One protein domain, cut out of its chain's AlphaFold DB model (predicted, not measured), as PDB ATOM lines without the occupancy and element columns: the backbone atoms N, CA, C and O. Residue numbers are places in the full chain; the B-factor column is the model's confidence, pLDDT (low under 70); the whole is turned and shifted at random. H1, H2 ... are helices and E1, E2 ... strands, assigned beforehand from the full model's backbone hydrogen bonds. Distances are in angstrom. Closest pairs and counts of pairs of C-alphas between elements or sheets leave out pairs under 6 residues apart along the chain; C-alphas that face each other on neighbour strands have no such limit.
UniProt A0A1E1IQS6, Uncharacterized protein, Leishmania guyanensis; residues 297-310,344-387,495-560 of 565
ATOM      1  N   LEU A 297     182.841  34.946 -27.554       77.94
ATOM      2  CA  LEU A 297     182.439  34.144 -28.705       77.94
ATOM      3  C   LEU A 297     183.603  33.251 -29.146       77.94
ATOM      4  O   LEU A 297     184.742  33.701 -29.228       77.94
ATOM      5  N   ARG A 298     183.302  31.979 -29.433       85.69
ATOM      6  CA  ARG A 298     184.269  30.999 -29.933       85.69
ATOM      7  C   ARG A 298     184.182  30.953 -31.447       85.69
ATOM      8  O   ARG A 298     183.185  30.466 -31.993       85.69
ATOM      9  N   PHE A 299     185.210  31.476 -32.095       88.88
ATOM     10  CA  PHE A 299     185.339  31.463 -33.544       88.88
ATOM     11  C   PHE A 299     186.200  30.281 -33.974       88.88
ATOM     12  O   PHE A 299     187.239  30.010 -33.375       88.88
ATOM     13  N   THR A 300     185.772  29.589 -35.025       93.31
ATOM     14  CA  THR A 300     186.574  28.554 -35.677       93.31
ATOM     15  C   THR A 300     186.724  28.886 -37.153       93.31
ATOM     16  O   THR A 300     185.723  28.969 -37.860       93.31
ATOM     17  N   ILE A 301     187.960  29.082 -37.611       94.88
ATOM     18  CA  ILE A 301     188.288  29.287 -39.027       94.88
ATOM     19  C   ILE A 301     188.606  27.922 -39.641       94.88
ATOM     20  O   ILE A 301     189.466  27.200 -39.136       94.88
ATOM     21  N   VAL A 302     187.895  27.559 -40.708       95.31
ATOM     22  CA  VAL A 302     188.104  26.297 -41.432       95.31
ATOM     23  C   VAL A 302     189.134  26.506 -42.533       95.31
ATOM     24  O   VAL A 302     188.995  27.417 -43.346       95.31
ATOM     25  N   VAL A 303     190.142  25.639 -42.572       93.19
ATOM     26  CA  VAL A 303     191.199  25.636 -43.587       93.19
ATOM     27  C   VAL A 303     191.266  24.237 -44.180       93.19
ATOM     28  O   VAL A 303     191.667  23.308 -43.481       93.19
ATOM     29  N   SER A 304     190.839  24.050 -45.431       90.75
ATOM     30  CA  SER A 304     190.993  22.747 -46.085       90.75
ATOM     31  C   SER A 304     192.381  22.607 -46.706       90.75
ATOM     32  O   SER A 304     192.947  23.570 -47.220       90.75
ATOM     33  N   VAL A 305     192.939  21.403 -46.612       86.38
ATOM     34  CA  VAL A 305     194.258  21.056 -47.134       86.38
ATOM     35  C   VAL A 305     194.075  19.949 -48.170       86.38
ATOM     36  O   VAL A 305     193.692  18.835 -47.786       86.38
ATOM     37  N   PRO A 306     194.327  20.229 -49.463       71.56
ATOM     38  CA  PRO A 306     194.338  19.200 -50.489       71.56
ATOM     39  C   PRO A 306     195.500  18.238 -50.241       71.56
ATOM     40  O   PRO A 306     196.626  18.663 -49.978       71.56
ATOM     41  N   ALA A 307     195.226  16.937 -50.317       59.28
ATOM     42  CA  ALA A 307     196.236  15.909 -50.074       59.28
ATOM     43  C   ALA A 307     197.280  15.799 -51.196       59.28
ATOM     44  O   ALA A 307     198.403  15.382 -50.926       59.28
ATOM     45  N   ASP A 308     196.931  16.235 -52.409       53.12
ATOM     46  CA  ASP A 308     197.741  16.036 -53.615       53.12
ATOM     47  C   ASP A 308     198.516  17.284 -54.049       53.12
ATOM     48  O   ASP A 308     199.062  17.308 -55.149       53.12
ATOM     49  N   ALA A 309     198.569  18.346 -53.237       48.06
ATOM     50  CA  ALA A 309     199.392  19.496 -53.596       48.06
ATOM     51  C   ALA A 309     200.871  19.052 -53.619       48.06
ATOM     52  O   ALA A 309     201.391  18.664 -52.570       48.06
ATOM     53  N   PRO A 310     201.573  19.099 -54.768       45.66
ATOM     54  CA  PRO A 310     202.998  18.818 -54.813       45.66
ATOM     55  C   PRO A 310     203.713  19.989 -54.145       45.66
ATOM     56  O   PRO A 310     203.814  21.083 -54.699       45.66
ATOM     57  N   VAL A 344     203.676  27.235 -46.522       77.75
ATOM     58  CA  VAL A 344     202.246  27.436 -46.780       77.75
ATOM     59  C   VAL A 344     202.080  28.376 -47.980       77.75
ATOM     60  O   VAL A 344     202.681  29.454 -47.978       77.75
ATOM     61  N   PRO A 345     201.274  28.020 -49.000       84.31
ATOM     62  CA  PRO A 345     201.053  28.881 -50.156       84.31
ATOM     63  C   PRO A 345     200.573  30.280 -49.753       84.31
ATOM     64  O   PRO A 345     199.734  30.417 -48.863       84.31
ATOM     65  N   LYS A 346     201.056  31.321 -50.443       84.38
ATOM     66  CA  LYS A 346     200.727  32.727 -50.129       84.38
ATOM     67  C   LYS A 346     199.222  32.992 -50.050       84.38
ATOM     68  O   LYS A 346     198.775  33.607 -49.091       84.38
ATOM     69  N   HIS A 347     198.443  32.440 -50.983       85.69
ATOM     70  CA  HIS A 347     196.985  32.600 -50.994       85.69
ATOM     71  C   HIS A 347     196.318  32.067 -49.713       85.69
ATOM     72  O   HIS A 347     195.343  32.641 -49.238       85.69
ATOM     73  N   VAL A 348     196.854  30.998 -49.113       87.44
ATOM     74  CA  VAL A 348     196.360  30.476 -47.832       87.44
ATOM     75  C   VAL A 348     196.694  31.435 -46.705       87.44
ATOM     76  O   VAL A 348     195.835  31.712 -45.873       87.44
ATOM     77  N   GLN A 349     197.923  31.950 -46.679       87.31
ATOM     78  CA  GLN A 349     198.352  32.911 -45.665       87.31
ATOM     79  C   GLN A 349     197.469  34.164 -45.690       87.31
ATOM     80  O   GLN A 349     196.960  34.591 -44.655       87.31
ATOM     81  N   GLU A 350     197.229  34.705 -46.884       88.62
ATOM     82  CA  GLU A 350     196.376  35.871 -47.115       88.62
ATOM     83  C   GLU A 350     194.926  35.602 -46.702       88.62
ATOM     84  O   GLU A 350     194.350  36.386 -45.949       88.62
ATOM     85  N   ALA A 351     194.349  34.466 -47.108       89.81
ATOM     86  CA  ALA A 351     192.977  34.109 -46.760       89.81
ATOM     87  C   ALA A 351     192.791  33.869 -45.250       89.81
ATOM     88  O   ALA A 351     191.796  34.305 -44.668       89.81
ATOM     89  N   VAL A 352     193.754  33.219 -44.587       90.00
ATOM     90  CA  VAL A 352     193.759  33.027 -43.128       90.00
ATOM     91  C   VAL A 352     193.869  34.368 -42.405       90.00
ATOM     92  O   VAL A 352     193.094  34.627 -41.479       90.00
ATOM     93  N   ALA A 353     194.794  35.232 -42.830       87.50
ATOM     94  CA  ALA A 353     194.983  36.555 -42.246       87.50
ATOM     95  C   ALA A 353     193.733  37.426 -42.420       87.50
ATOM     96  O   ALA A 353     193.258  38.015 -41.451       87.50
ATOM     97  N   ALA A 354     193.145  37.440 -43.618       88.75
ATOM     98  CA  ALA A 354     191.920  38.175 -43.905       88.75
ATOM     99  C   ALA A 354     190.728  37.646 -43.093       88.75
ATOM    100  O   ALA A 354     189.952  38.434 -42.555       88.75
ATOM    101  N   ALA A 355     190.599  36.324 -42.928       90.69
ATOM    102  CA  ALA A 355     189.559  35.729 -42.093       90.69
ATOM    103  C   ALA A 355     189.724  36.095 -40.609       90.69
ATOM    104  O   ALA A 355     188.751  36.474 -39.952       90.69
ATOM    105  N   ALA A 356     190.950  36.033 -40.083       87.62
ATOM    106  CA  ALA A 356     191.250  36.433 -38.712       87.62
ATOM    107  C   ALA A 356     190.991  37.933 -38.497       87.62
ATOM    108  O   ALA A 356     190.300  38.307 -37.546       87.62
ATOM    109  N   GLN A 357     191.454  38.783 -39.417       85.19
ATOM    110  CA  GLN A 357     191.209  40.223 -39.390       85.19
ATOM    111  C   GLN A 357     189.713  40.534 -39.474       85.19
ATOM    112  O   GLN A 357     189.225  41.396 -38.746       85.19
ATOM    113  N   TYR A 358     188.954  39.828 -40.313       84.31
ATOM    114  CA  TYR A 358     187.508  40.003 -40.407       84.31
ATOM    115  C   TYR A 358     186.822  39.710 -39.068       84.31
ATOM    116  O   TYR A 358     186.008  40.508 -38.603       84.31
ATOM    117  N   VAL A 359     187.182  38.605 -38.407       81.38
ATOM    118  CA  VAL A 359     186.667  38.271 -37.070       81.38
ATOM    119  C   VAL A 359     187.023  39.373 -36.067       81.38
ATOM    120  O   VAL A 359     186.141  39.886 -35.381       81.38
ATOM    121  N   GLN A 360     188.285  39.794 -36.028       77.50
ATOM    122  CA  GLN A 360     188.792  40.797 -35.084       77.50
ATOM    123  C   GLN A 360     188.261  42.219 -35.329       77.50
ATOM    124  O   GLN A 360     188.155  43.011 -34.403       77.50
ATOM    125  N   THR A 361     187.918  42.587 -36.558       72.06
ATOM    126  CA  THR A 361     187.439  43.949 -36.858       72.06
ATOM    127  C   THR A 361     185.921  44.056 -36.800       72.06
ATOM    128  O   THR A 361     185.398  45.094 -36.404       72.06
ATOM    129  N   ARG A 362     185.191  42.997 -37.173       69.06
ATOM    130  CA  ARG A 362     183.722  43.027 -37.276       69.06
ATOM    131  C   ARG A 362     182.994  42.563 -36.023       69.06
ATOM    132  O   ARG A 362     181.831  42.913 -35.855       69.06
ATOM    133  N   TRP A 363     183.646  41.780 -35.169       63.97
ATOM    134  CA  TRP A 363     182.987  41.160 -34.014       63.97
ATOM    135  C   TRP A 363     183.567  41.562 -32.667       63.97
ATOM    136  O   TRP A 363     182.935  41.313 -31.643       63.97
ATOM    137  N   VAL A 364     184.762  42.153 -32.653       48.41
ATOM    138  CA  VAL A 364     185.564  42.262 -31.432       48.41
ATOM    139  C   VAL A 364     185.582  43.661 -30.815       48.41
ATOM    140  O   VAL A 364     186.030  43.753 -29.695       48.41
ATOM    141  N   CYS A 365     184.997  44.733 -31.364       35.47
ATOM    142  CA  CYS A 365     184.919  46.013 -30.619       35.47
ATOM    143  C   CYS A 365     183.559  46.708 -30.757       35.47
ATOM    144  O   CYS A 365     183.111  46.949 -31.877       35.47
ATOM    145  N   PRO A 366     182.925  47.072 -29.616       36.78
ATOM    146  CA  PRO A 366     183.171  48.424 -29.106       36.78
ATOM    147  C   PRO A 366     183.274  48.538 -27.564       36.78
ATOM    148  O   PRO A 366     182.303  48.890 -26.902       36.78
ATOM    149  N   HIS A 367     184.452  48.280 -26.982       29.16
ATOM    150  CA  HIS A 367     184.996  48.895 -25.743       29.16
ATOM    151  C   HIS A 367     186.430  48.374 -25.515       29.16
ATOM    152  O   HIS A 367     186.737  47.311 -26.042       29.16
ATOM    153  N   PRO A 368     187.318  49.055 -24.760       35.69
ATOM    154  CA  PRO A 368     188.758  48.749 -24.717       35.69
ATOM    155  C   PRO A 368     189.134  47.446 -23.982       35.69
ATOM    156  O   PRO A 368     190.313  47.187 -23.763       35.69
ATOM    157  N   ALA A 369     188.165  46.601 -23.627       38.94
ATOM    158  CA  ALA A 369     188.431  45.250 -23.144       38.94
ATOM    159  C   ALA A 369     187.317  44.261 -23.540       38.94
ATOM    160  O   ALA A 369     186.448  43.939 -22.731       38.94
ATOM    161  N   PRO A 370     187.336  43.732 -24.769       40.75
ATOM    162  CA  PRO A 370     186.583  42.556 -25.164       40.75
ATOM    163  C   PRO A 370     187.585  41.408 -25.352       40.75
ATOM    164  O   PRO A 370     188.273  41.314 -26.368       40.75
ATOM    165  N   GLN A 371     187.714  40.540 -24.347       42.28
ATOM    166  CA  GLN A 371     188.504  39.319 -24.495       42.28
ATOM    167  C   GLN A 371     187.822  38.447 -25.552       42.28
ATOM    168  O   GLN A 371     186.770  37.859 -25.306       42.28
ATOM    169  N   VAL A 372     188.388  38.391 -26.754       47.53
ATOM    170  CA  VAL A 372     188.028  37.382 -27.751       47.53
ATOM    171  C   VAL A 372     188.316  36.026 -27.132       47.53
ATOM    172  O   VAL A 372     189.417  35.794 -26.633       47.53
ATOM    173  N   GLY A 373     187.343  35.119 -27.163       52.91
ATOM    174  CA  GLY A 373     187.653  33.713 -26.936       52.91
ATOM    175  C   GLY A 373     188.585  33.267 -28.048       52.91
ATOM    176  O   GLY A 373     188.315  33.597 -29.196       52.91
ATOM    177  N   GLN A 374     189.669  32.568 -27.707       69.25
ATOM    178  CA  GLN A 374     190.653  31.997 -28.639       69.25
ATOM    179  C   GLN A 374     190.060  31.723 -30.037       69.25
ATOM    180  O   GLN A 374     189.110  30.947 -30.166       69.25
ATOM    181  N   ILE A 375     190.606  32.362 -31.081       84.62
ATOM    182  CA  ILE A 375     190.294  31.998 -32.471       84.62
ATOM    183  C   ILE A 375     190.928  30.634 -32.718       84.62
ATOM    184  O   ILE A 375     192.156  30.542 -32.755       84.62
ATOM    185  N   THR A 376     190.100  29.604 -32.880       90.19
ATOM    186  CA  THR A 376     190.523  28.236 -33.190       90.19
ATOM    187  C   THR A 376     190.663  28.053 -34.696       90.19
ATOM    188  O   THR A 376     189.813  28.513 -35.460       90.19
ATOM    189  N   PHE A 377     191.673  27.311 -35.135       92.25
ATOM    190  CA  PHE A 377     191.782  26.872 -36.525       92.25
ATOM    191  C   PHE A 377     191.432  25.389 -36.653       92.25
ATOM    192  O   PHE A 377     191.948  24.567 -35.898       92.25
ATOM    193  N   ALA A 378     190.564  25.042 -37.603       93.62
ATOM    194  CA  ALA A 378     190.248  23.664 -37.969       93.62
ATOM    195  C   ALA A 378     190.893  23.340 -39.325       93.62
ATOM    196  O   ALA A 378     190.388  23.757 -40.368       93.62
ATOM    197  N   VAL A 379     192.013  22.616 -39.298       92.00
ATOM    198  CA  VAL A 379     192.764  22.193 -40.489       92.00
ATOM    199  C   VAL A 379     192.188  20.872 -40.986       92.00
ATOM    200  O   VAL A 379     192.401  19.832 -40.369       92.00
ATOM    201  N   VAL A 380     191.432  20.904 -42.079       90.75
ATOM    202  CA  VAL A 380     190.697  19.753 -42.617       90.75
ATOM    203  C   VAL A 380     191.495  19.097 -43.740       90.75
ATOM    204  O   VAL A 380     191.646  19.682 -44.809       90.75
ATOM    205  N   ALA A 381     191.949  17.860 -43.538       88.19
ATOM    206  CA  ALA A 381     192.483  17.045 -44.625       88.19
ATOM    207  C   ALA A 381     191.338  16.612 -45.545       88.19
ATOM    208  O   ALA A 381     190.399  15.952 -45.090       88.19
ATOM    209  N   THR A 382     191.407  16.944 -46.833       85.25
ATOM    210  CA  THR A 382     190.371  16.528 -47.794       85.25
ATOM    211  C   THR A 382     190.586  15.116 -48.336       85.25
ATOM    212  O   THR A 382     189.727  14.618 -49.057       85.25
ATOM    213  N   SER A 383     191.672  14.436 -47.959       82.94
ATOM    214  CA  SER A 383     191.894  13.012 -48.229       82.94
ATOM    215  C   SER A 383     192.507  12.307 -47.022       82.94
ATOM    216  O   SER A 383     193.183  12.926 -46.198       82.94
ATOM    217  N   SER A 384     192.274  11.003 -46.912       80.38
ATOM    218  CA  SER A 384     192.974  10.134 -45.972       80.38
ATOM    219  C   SER A 384     194.431   9.981 -46.410       80.38
ATOM    220  O   SER A 384     194.693   9.625 -47.558       80.38
ATOM    221  N   SER A 385     195.377  10.208 -45.500       65.12
ATOM    222  CA  SER A 385     196.798   9.976 -45.765       65.12
ATOM    223  C   SER A 385     197.044   8.514 -46.142       65.12
ATOM    224  O   SER A 385     196.599   7.615 -45.424       65.12
ATOM    225  N   GLN A 386     197.802   8.275 -47.213       50.03
ATOM    226  CA  GLN A 386     198.345   6.960 -47.546       50.03
ATOM    227  C   GLN A 386     199.505   6.647 -46.583       50.03
ATOM    228  O   GLN A 386     200.675   6.706 -46.935       50.03
ATOM    229  N   GLY A 387     199.181   6.411 -45.315       39.38
ATOM    230  CA  GLY A 387     200.121   5.902 -44.326       39.38
ATOM    231  C   GLY A 387     199.945   4.399 -44.255       39.38
ATOM    232  O   GLY A 387     198.992   3.929 -43.636       39.38
ATOM    233  N   THR A 495     198.761  31.370 -27.862       55.19
ATOM    234  CA  THR A 495     198.772  30.778 -29.201       55.19
ATOM    235  C   THR A 495     197.355  30.343 -29.574       55.19
ATOM    236  O   THR A 495     196.650  29.728 -28.765       55.19
ATOM    237  N   SER A 496     196.912  30.667 -30.788       65.56
ATOM    238  CA  SER A 496     195.630  30.185 -31.303       65.56
ATOM    239  C   SER A 496     195.624  28.651 -31.330       65.56
ATOM    240  O   SER A 496     196.584  28.055 -31.813       65.56
ATOM    241  N   PRO A 497     194.578  27.977 -30.818       82.31
ATOM    242  CA  PRO A 497     194.545  26.531 -30.774       82.31
ATOM    243  C   PRO A 497     194.253  26.018 -32.185       82.31
ATOM    244  O   PRO A 497     193.282  26.427 -32.829       82.31
ATOM    245  N   VAL A 498     195.093  25.109 -32.667       86.50
ATOM    246  CA  VAL A 498     194.936  24.478 -33.977       86.50
ATOM    247  C   VAL A 498     194.475  23.043 -33.770       86.50
ATOM    248  O   VAL A 498     195.085  22.282 -33.026       86.50
ATOM    249  N   THR A 499     193.366  22.666 -34.404       87.94
ATOM    250  CA  THR A 499     192.884  21.284 -34.434       87.94
ATOM    251  C   THR A 499     192.950  20.741 -35.845       87.94
ATOM    252  O   THR A 499     192.474  21.354 -36.796       87.94
ATOM    253  N   VAL A 500     193.513  19.549 -35.955       87.56
ATOM    254  CA  VAL A 500     193.607  18.793 -37.192       87.56
ATOM    255  C   VAL A 500     192.383  17.891 -37.325       87.56
ATOM    256  O   VAL A 500     192.109  17.080 -36.441       87.56
ATOM    257  N   CYS A 501     191.673  18.004 -38.443       86.94
ATOM    258  CA  CYS A 501     190.559  17.142 -38.803       86.94
ATOM    259  C   CYS A 501     190.962  16.222 -39.963       86.94
ATOM    260  O   CYS A 501     190.973  16.645 -41.118       86.94
ATOM    261  N   ALA A 502     191.300  14.969 -39.661       85.75
ATOM    262  CA  ALA A 502     191.754  13.995 -40.652       85.75
ATOM    263  C   ALA A 502     190.657  12.978 -40.998       85.75
ATOM    264  O   ALA A 502     189.947  12.481 -40.116       85.75
ATOM    265  N   LEU A 503     190.541  12.645 -42.284       85.88
ATOM    266  CA  LEU A 503     189.664  11.580 -42.761       85.88
ATOM    267  C   LEU A 503     190.238  10.213 -42.385       85.88
ATOM    268  O   LEU A 503     191.414   9.931 -42.614       85.88
ATOM    269  N   ARG A 504     189.393   9.348 -41.820       85.12
ATOM    270  CA  ARG A 504     189.745   7.966 -41.494       85.12
ATOM    271  C   ARG A 504     189.267   7.052 -42.614       85.12
ATOM    272  O   ARG A 504     188.058   6.889 -42.810       85.12
ATOM    273  N   ALA A 505     190.226   6.467 -43.326       81.62
ATOM    274  CA  ALA A 505     189.975   5.402 -44.286       81.62
ATOM    275  C   ALA A 505     189.399   4.160 -43.587       81.62
ATOM    276  O   ALA A 505     189.547   3.970 -42.377       81.62
ATOM    277  N   SER A 506     188.728   3.306 -44.353       81.56
ATOM    278  CA  SER A 506     188.193   2.036 -43.862       81.56
ATOM    279  C   SER A 506     188.650   0.884 -44.750       81.56
ATOM    280  O   SER A 506     189.023   1.101 -45.898       81.56
ATOM    281  N   LYS A 507     188.535  -0.365 -44.276       78.19
ATOM    282  CA  LYS A 507     188.808  -1.552 -45.115       78.19
ATOM    283  C   LYS A 507     187.971  -1.576 -46.407       78.19
ATOM    284  O   LYS A 507     188.406  -2.145 -47.396       78.19
ATOM    285  N   LYS A 508     186.777  -0.966 -46.394       76.12
ATOM    286  CA  LYS A 508     185.879  -0.863 -47.559       76.12
ATOM    287  C   LYS A 508     186.210   0.326 -48.468       76.12
ATOM    288  O   LYS A 508     185.840   0.318 -49.632       76.12
ATOM    289  N   THR A 509     186.876   1.343 -47.929       75.38
ATOM    290  CA  THR A 509     187.239   2.593 -48.609       75.38
ATOM    291  C   THR A 509     188.665   2.977 -48.201       75.38
ATOM    292  O   THR A 509     188.847   3.827 -47.322       75.38
ATOM    293  N   PRO A 510     189.683   2.309 -48.778       73.06
ATOM    294  CA  PRO A 510     191.083   2.509 -48.398       73.06
ATOM    295  C   PRO A 510     191.598   3.903 -48.782       73.06
ATOM    296  O   PRO A 510     192.469   4.441 -48.108       73.06
ATOM    297  N   HIS A 511     191.005   4.507 -49.814       79.25
ATOM    298  CA  HIS A 511     191.235   5.890 -50.213       79.25
ATOM    299  C   HIS A 511     189.941   6.675 -50.018       79.25
ATOM    300  O   HIS A 511     188.992   6.528 -50.789       79.25
ATOM    301  N   LEU A 512     189.879   7.465 -48.947       83.38
ATOM    302  CA  LEU A 512     188.738   8.321 -48.651       83.38
ATOM    303  C   LEU A 512     189.116   9.768 -48.939       83.38
ATOM    304  O   LEU A 512     189.889  10.353 -48.186       83.38
ATOM    305  N   SER A 513     188.528  10.355 -49.977       87.25
ATOM    306  CA  SER A 513     188.645  11.784 -50.251       87.25
ATOM    307  C   SER A 513     187.283  12.458 -50.311       87.25
ATOM    308  O   SER A 513     186.250  11.818 -50.535       87.25
ATOM    309  N   LEU A 514     187.294  13.766 -50.081       87.00
ATOM    310  CA  LEU A 514     186.121  14.619 -50.163       87.00
ATOM    311  C   LEU A 514     185.537  14.643 -51.580       87.00
ATOM    312  O   LEU A 514     184.318  14.678 -51.717       87.00
ATOM    313  N   ASP A 515     186.390  14.575 -52.603       85.31
ATOM    314  CA  ASP A 515     185.969  14.626 -54.005       85.31
ATOM    315  C   ASP A 515     185.467  13.268 -54.513       85.31
ATOM    316  O   ASP A 515     184.467  13.206 -55.223       85.31
ATOM    317  N   ALA A 516     186.117  12.163 -54.121       85.44
ATOM    318  CA  ALA A 516     185.756  10.831 -54.608       85.44
ATOM    319  C   ALA A 516     184.608  10.185 -53.817       85.44
ATOM    320  O   ALA A 516     183.827   9.418 -54.377       85.44
ATOM    321  N   ALA A 517     184.504  10.459 -52.514       86.88
ATOM    322  CA  ALA A 517     183.511   9.840 -51.635       86.88
ATOM    323  C   ALA A 517     182.928  10.845 -50.616       86.88
ATOM    324  O   ALA A 517     183.042  10.637 -49.397       86.88
ATOM    325  N   PRO A 518     182.256  11.918 -51.089       88.12
ATOM    326  CA  PRO A 518     181.704  12.971 -50.232       88.12
ATOM    327  C   PRO A 518     180.714  12.433 -49.192       88.12
ATOM    328  O   PRO A 518     180.733  12.882 -48.047       88.12
ATOM    329  N   GLU A 519     179.921  11.418 -49.545       88.69
ATOM    330  CA  GLU A 519     178.907  10.808 -48.668       88.69
ATOM    331  C   GLU A 519     179.494  10.197 -47.386       88.69
ATOM    332  O   GLU A 519     178.828  10.121 -46.354       88.69
ATOM    333  N   VAL A 520     180.761   9.776 -47.428       89.62
ATOM    334  CA  VAL A 520     181.473   9.210 -46.273       89.62
ATOM    335  C   VAL A 520     182.408  10.243 -45.644       89.62
ATOM    336  O   VAL A 520     182.549  10.280 -44.419       89.62
ATOM    337  N   ALA A 521     183.028  11.103 -46.454       90.31
ATOM    338  CA  ALA A 521     183.983  12.104 -45.994       90.31
ATOM    339  C   ALA A 521     183.309  13.260 -45.232       90.31
ATOM    340  O   ALA A 521     183.740  13.610 -44.129       90.31
ATOM    341  N   LEU A 522     182.225  13.828 -45.775       92.94
ATOM    342  CA  LEU A 522     181.541  14.985 -45.189       92.94
ATOM    343  C   LEU A 522     181.047  14.716 -43.759       92.94
ATOM    344  O   LEU A 522     181.359  15.528 -42.883       92.94
ATOM    345  N   PRO A 523     180.368  13.590 -43.445       92.50
ATOM    346  CA  PRO A 523     179.953  13.308 -42.073       92.50
ATOM    347  C   PRO A 523     181.124  13.207 -41.087       92.50
ATOM    348  O   PRO A 523     180.992  13.636 -39.938       92.50
ATOM    349  N   GLN A 524     182.279  12.676 -41.512       93.12
ATOM    350  CA  GLN A 524     183.470  12.616 -40.659       93.12
ATOM    351  C   GLN A 524     184.016  14.013 -40.357       93.12
ATOM    352  O   GLN A 524     184.294  14.314 -39.195       93.12
ATOM    353  N   ILE A 525     184.137  14.866 -41.380       92.88
ATOM    354  CA  ILE A 525     184.636  16.239 -41.233       92.88
ATOM    355  C   ILE A 525     183.686  17.046 -40.350       92.88
ATOM    356  O   ILE A 525     184.116  17.638 -39.361       92.88
ATOM    357  N   VAL A 526     182.385  17.019 -40.655       94.00
ATOM    358  CA  VAL A 526     181.352  17.729 -39.889       94.00
ATOM    359  C   VAL A 526     181.386  17.310 -38.420       94.00
ATOM    360  O   VAL A 526     181.393  18.168 -37.540       94.00
ATOM    361  N   LYS A 527     181.487  16.005 -38.130       94.19
ATOM    362  CA  LYS A 527     181.583  15.504 -36.752       94.19
ATOM    363  C   LYS A 527     182.797  16.072 -36.011       94.19
ATOM    364  O   LYS A 527     182.664  16.455 -34.851       94.19
ATOM    365  N   GLN A 528     183.961  16.125 -36.658       93.25
ATOM    366  CA  GLN A 528     185.194  16.632 -36.050       93.25
ATOM    367  C   GLN A 528     185.146  18.152 -35.838       93.25
ATOM    368  O   GLN A 528     185.436  18.621 -34.739       93.25
ATOM    369  N   VAL A 529     184.687  18.916 -36.834       93.50
ATOM    370  CA  VAL A 529     184.540  20.379 -36.729       93.50
ATOM    371  C   VAL A 529     183.505  20.753 -35.661       93.50
ATOM    372  O   VAL A 529     183.756  21.624 -34.830       93.50
ATOM    373  N   CYS A 530     182.360  20.068 -35.608       91.25
ATOM    374  CA  CYS A 530     181.340  20.311 -34.585       91.25
ATOM    375  C   CYS A 530     181.788  19.895 -33.173       91.25
ATOM    376  O   CYS A 530     181.305  20.474 -32.197       91.25
ATOM    377  N   ALA A 531     182.727  18.950 -33.028       92.88
ATOM    378  CA  ALA A 531     183.280  18.570 -31.725       92.88
ATOM    379  C   ALA A 531     184.051  19.718 -31.045       92.88
ATOM    380  O   ALA A 531     184.106  19.767 -29.815       92.88
ATOM    381  N   LEU A 532     184.545  20.692 -31.824       90.44
ATOM    382  CA  LEU A 532     185.138  21.939 -31.321       90.44
ATOM    383  C   LEU A 532     184.109  22.849 -30.632       90.44
ATOM    384  O   LEU A 532     184.470  23.782 -29.915       90.44
ATOM    385  N   LYS A 533     182.813  22.566 -30.831       91.12
ATOM    386  CA  LYS A 533     181.672  23.349 -30.351       91.12
ATOM    387  C   LYS A 533     181.829  24.842 -30.686       91.12
ATOM    388  O   LYS A 533     181.794  25.652 -29.760       91.12
ATOM    389  N   PRO A 534     182.010  25.248 -31.956       90.75
ATOM    390  CA  PRO A 534     182.131  26.668 -32.269       90.75
ATOM    391  C   PRO A 534     180.840  27.414 -31.899       90.75
ATOM    392  O   PRO A 534     179.764  26.823 -31.816       90.75
ATOM    393  N   HIS A 535     180.925  28.725 -31.703       90.00
ATOM    394  CA  HIS A 535     179.749  29.602 -31.749       90.00
ATOM    395  C   HIS A 535     179.542  30.142 -33.166       90.00
ATOM    396  O   HIS A 535     178.408  30.212 -33.646       90.00
ATOM    397  N   MET A 536     180.655  30.452 -33.835       90.06
ATOM    398  CA  MET A 536     180.727  30.972 -35.195       90.06
ATOM    399  C   MET A 536     181.768  30.175 -35.986       90.06
ATOM    400  O   MET A 536     182.907  30.026 -35.544       90.06
ATOM    401  N   LEU A 537     181.381  29.686 -37.159       95.19
ATOM    402  CA  LEU A 537     182.267  29.022 -38.108       95.19
ATOM    403  C   LEU A 537     182.561  29.957 -39.274       95.19
ATOM    404  O   LEU A 537     181.630  30.451 -39.904       95.19
ATOM    405  N   VAL A 538     183.834  30.189 -39.566       95.56
ATOM    406  CA  VAL A 538     184.282  31.080 -40.638       95.56
ATOM    407  C   VAL A 538     184.879  30.238 -41.756       95.56
ATOM    408  O   VAL A 538     185.785  29.439 -41.520       95.56
ATOM    409  N   MET A 539     184.347  30.400 -42.964       97.00
ATOM    410  CA  MET A 539     184.672  29.591 -44.138       97.00
ATOM    411  C   MET A 539     185.075  30.508 -45.306       97.00
ATOM    412  O   MET A 539     184.201  31.016 -46.010       97.00
ATOM    413  N   PRO A 540     186.380  30.749 -45.510       95.75
ATOM    414  CA  PRO A 540     186.901  31.397 -46.715       95.75
ATOM    415  C   PRO A 540     186.519  30.631 -47.985       95.75
ATOM    416  O   PRO A 540     186.678  29.410 -48.028       95.75
ATOM    417  N   THR A 541     186.050  31.317 -49.031       93.75
ATOM    418  CA  THR A 541     185.694  30.666 -50.306       93.75
ATOM    419  C   THR A 541     186.877  30.016 -51.003       93.75
ATOM    420  O   THR A 541     186.720  28.927 -51.548       93.75
ATOM    421  N   SER A 542     188.056  30.630 -50.938       91.56
ATOM    422  CA  SER A 542     189.297  30.092 -51.502       91.56
ATOM    423  C   SER A 542     189.842  28.866 -50.765       91.56
ATOM    424  O   SER A 542     190.602  28.104 -51.352       91.56
ATOM    425  N   LEU A 543     189.459  28.646 -49.498       92.12
ATOM    426  CA  LEU A 543     189.999  27.555 -48.673       92.12
ATOM    427  C   LEU A 543     189.002  26.449 -48.363       92.12
ATOM    428  O   LEU A 543     189.405  25.440 -47.792       92.12
ATOM    429  N   VAL A 544     187.710  26.629 -48.634       94.06
ATOM    430  CA  VAL A 544     186.673  25.665 -48.247       94.06
ATOM    431  C   VAL A 544     185.788  25.367 -49.455       94.06
ATOM    432  O   VAL A 544     185.066  26.264 -49.899       94.06
ATOM    433  N   PRO A 545     185.783  24.123 -49.972       92.69
ATOM    434  CA  PRO A 545     184.980  23.771 -51.134       92.69
ATOM    435  C   PRO A 545     183.481  23.871 -50.838       92.69
ATOM    436  O   PRO A 545     183.026  23.726 -49.700       92.69
ATOM    437  N   GLU A 546     182.692  24.084 -51.889       93.31
ATOM    438  CA  GLU A 546     181.242  24.291 -51.807       93.31
ATOM    439  C   GLU A 546     180.495  23.175 -51.076       93.31
ATOM    440  O   GLU A 546     179.651  23.450 -50.222       93.31
ATOM    441  N   SER A 547     180.821  21.922 -51.390       92.88
ATOM    442  CA  SER A 547     180.208  20.742 -50.778       92.88
ATOM    443  C   SER A 547     180.393  20.746 -49.258       92.88
ATOM    444  O   SER A 547     179.450  20.481 -48.510       92.88
ATOM    445  N   LEU A 548     181.582  21.139 -48.792       94.31
ATOM    446  CA  LEU A 548     181.888  21.268 -47.372       94.31
ATOM    447  C   LEU A 548     181.181  22.477 -46.740       94.31
ATOM    448  O   LEU A 548     180.639  22.349 -45.642       94.31
ATOM    449  N   GLN A 549     181.114  23.618 -47.434       95.06
ATOM    450  CA  GLN A 549     180.349  24.786 -46.972       95.06
ATOM    451  C   GLN A 549     178.867  24.435 -46.768       95.06
ATOM    452  O   GLN A 549     178.297  24.764 -45.728       95.06
ATOM    453  N   LEU A 550     178.252  23.725 -47.720       94.44
ATOM    454  CA  LEU A 550     176.860  23.276 -47.631       94.44
ATOM    455  C   LEU A 550     176.643  22.276 -46.491       94.44
ATOM    456  O   LEU A 550     175.683  22.420 -45.735       94.44
ATOM    457  N   ALA A 551     177.539  21.302 -46.324       93.81
ATOM    458  CA  ALA A 551     177.441  20.317 -45.248       93.81
ATOM    459  C   ALA A 551     177.555  20.958 -43.853       93.81
ATOM    460  O   ALA A 551     176.792  20.628 -42.946       93.81
ATOM    461  N   LEU A 552     178.463  21.923 -43.681       94.75
ATOM    462  CA  LEU A 552     178.609  22.681 -42.434       94.75
ATOM    463  C   LEU A 552     177.436  23.646 -42.210       94.75
ATOM    464  O   LEU A 552     177.027  23.899 -41.076       94.75
ATOM    465  N   LEU A 553     176.843  24.167 -43.282       94.31
ATOM    466  CA  LEU A 553     175.644  24.993 -43.206       94.31
ATOM    467  C   LEU A 553     174.401  24.179 -42.808       94.31
ATOM    468  O   LEU A 553     173.533  24.694 -42.103       94.31
ATOM    469  N   ALA A 554     174.337  22.906 -43.196       92.12
ATOM    470  CA  ALA A 554     173.261  21.986 -42.843       92.12
ATOM    471  C   ALA A 554     173.230  21.611 -41.348       92.12
ATOM    472  O   ALA A 554     172.187  21.207 -40.840       92.12
ATOM    473  N   THR A 555     174.323  21.774 -40.595       91.38
ATOM    474  CA  THR A 555     174.330  21.469 -39.151       91.38
ATOM    475  C   THR A 555     173.452  22.441 -38.368       91.38
ATOM    476  O   THR A 555     173.438  23.626 -38.679       91.38
ATOM    477  N   SER A 556     172.773  22.017 -37.302       86.81
ATOM    478  CA  SER A 556     171.906  22.907 -36.499       86.81
ATOM    479  C   SER A 556     172.655  24.048 -35.786       86.81
ATOM    480  O   SER A 556     172.100  25.121 -35.548       86.81
ATOM    481  N   ASN A 557     173.937  23.839 -35.483       87.12
ATOM    482  CA  ASN A 557     174.893  24.821 -34.973       87.12
ATOM    483  C   ASN A 557     176.317  24.421 -35.414       87.12
ATOM    484  O   ASN A 557     176.538  23.255 -35.758       87.12
ATOM    485  N   PRO A 558     177.292  25.347 -35.466       91.19
ATOM    486  CA  PRO A 558     177.269  26.792 -35.159       91.19
ATOM    487  C   PRO A 558     176.665  27.673 -36.265       91.19
ATOM    488  O   PRO A 558     176.419  27.186 -37.365       91.19
ATOM    489  N   HIS A 559     176.495  28.976 -36.002       92.44
ATOM    490  CA  HIS A 559     176.314  29.983 -37.061       92.44
ATOM    491  C   HIS A 559     177.489  29.959 -38.043       92.44
ATOM    492  O   HIS A 559     178.604  29.610 -37.653       92.44
ATOM    493  N   CYS A 560     177.264  30.353 -39.296       95.12
ATOM    494  CA  CYS A 560     178.301  30.301 -40.326       95.12
ATOM    495  C   CYS A 560     178.525  31.673 -40.967       95.12
ATOM    496  O   CYS A 560     177.570  32.400 -41.229       95.12
TER     497      CYS A 560
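This is residues 297 to 310, 344 to 387 and 495 to 560 of the 565 residues of an uncharacterized protein of Leishmania guyanensis (UniProt A0A1E1IQS6). A twisted sheet of four parallel strands, in the order E3, E2, E1, E4, has H1 covering one face and H2 and H3 the other, three layers with helices on both faces. Residues 365 to 370 stick out. The printed part has 124 residues, with E1, H1, E2, E3, H2, E4 and H3 along the chain; its class is mixed. It is compact, radius of gyration of the C-alphas 15.2 A, with elongated spans of 54 by 33 by 24 A.

E3 is residues 498 to 501, E2 373 to 381 (24.8 A long), E1 298 to 305 (22.2 A) and E4 536 to 540. C-alpha 298 is at (184.269, 30.999, -29.933). H1 is residues 346 to 362 (23.7 A), H2 518 to 531 (19.4 A) and H3 546 to 554, ending with C-alpha 554 at (173.261, 21.986, -42.843).

The sheet is only just strongly twisted, its C-alphas up to 4.4 A off the best plane. Within hydrogen-bond range are N 499 and O 377 of E3 and E2, 2.8 A, N 378 and O 301 of E2 and E1, 2.9 A, and N 300 and O 536 of E1 and E4, 2.9 A. H1 runs along the strands over E1 and E4, height over the sheet 9.8 A; its closest C-alpha pair with E1 is Ala 355 and Ile 301, 7.2 A. On the opposite face, H2 lies over E2, height 9.4 A, and H3 over E4. H2 and H3 touch, closest C-alphas Val 526 and Leu 552, 6.2 A, at a steep tilt of 52 degrees, the same way. E3, H2 and E4 form a split strand-helix-strand unit, E2 and E1 between its strands, with a right-handed crossover. Each O i to N i+4 pair is within hydrogen-bond range in H1 and H3, and 8 of 10 in H2.

The printed part has two cuts, with the residues between not printed: across the first the C-alphas of residues 310 and 344 are 11.8 A apart, and across the second the C-alphas of residues 387 and 495 are 29.1 A apart. The E3 to H2 link is long. Residues 307 to 310, 362 to 374, 385 to 387 and 495 to 496 have pLDDT under 70.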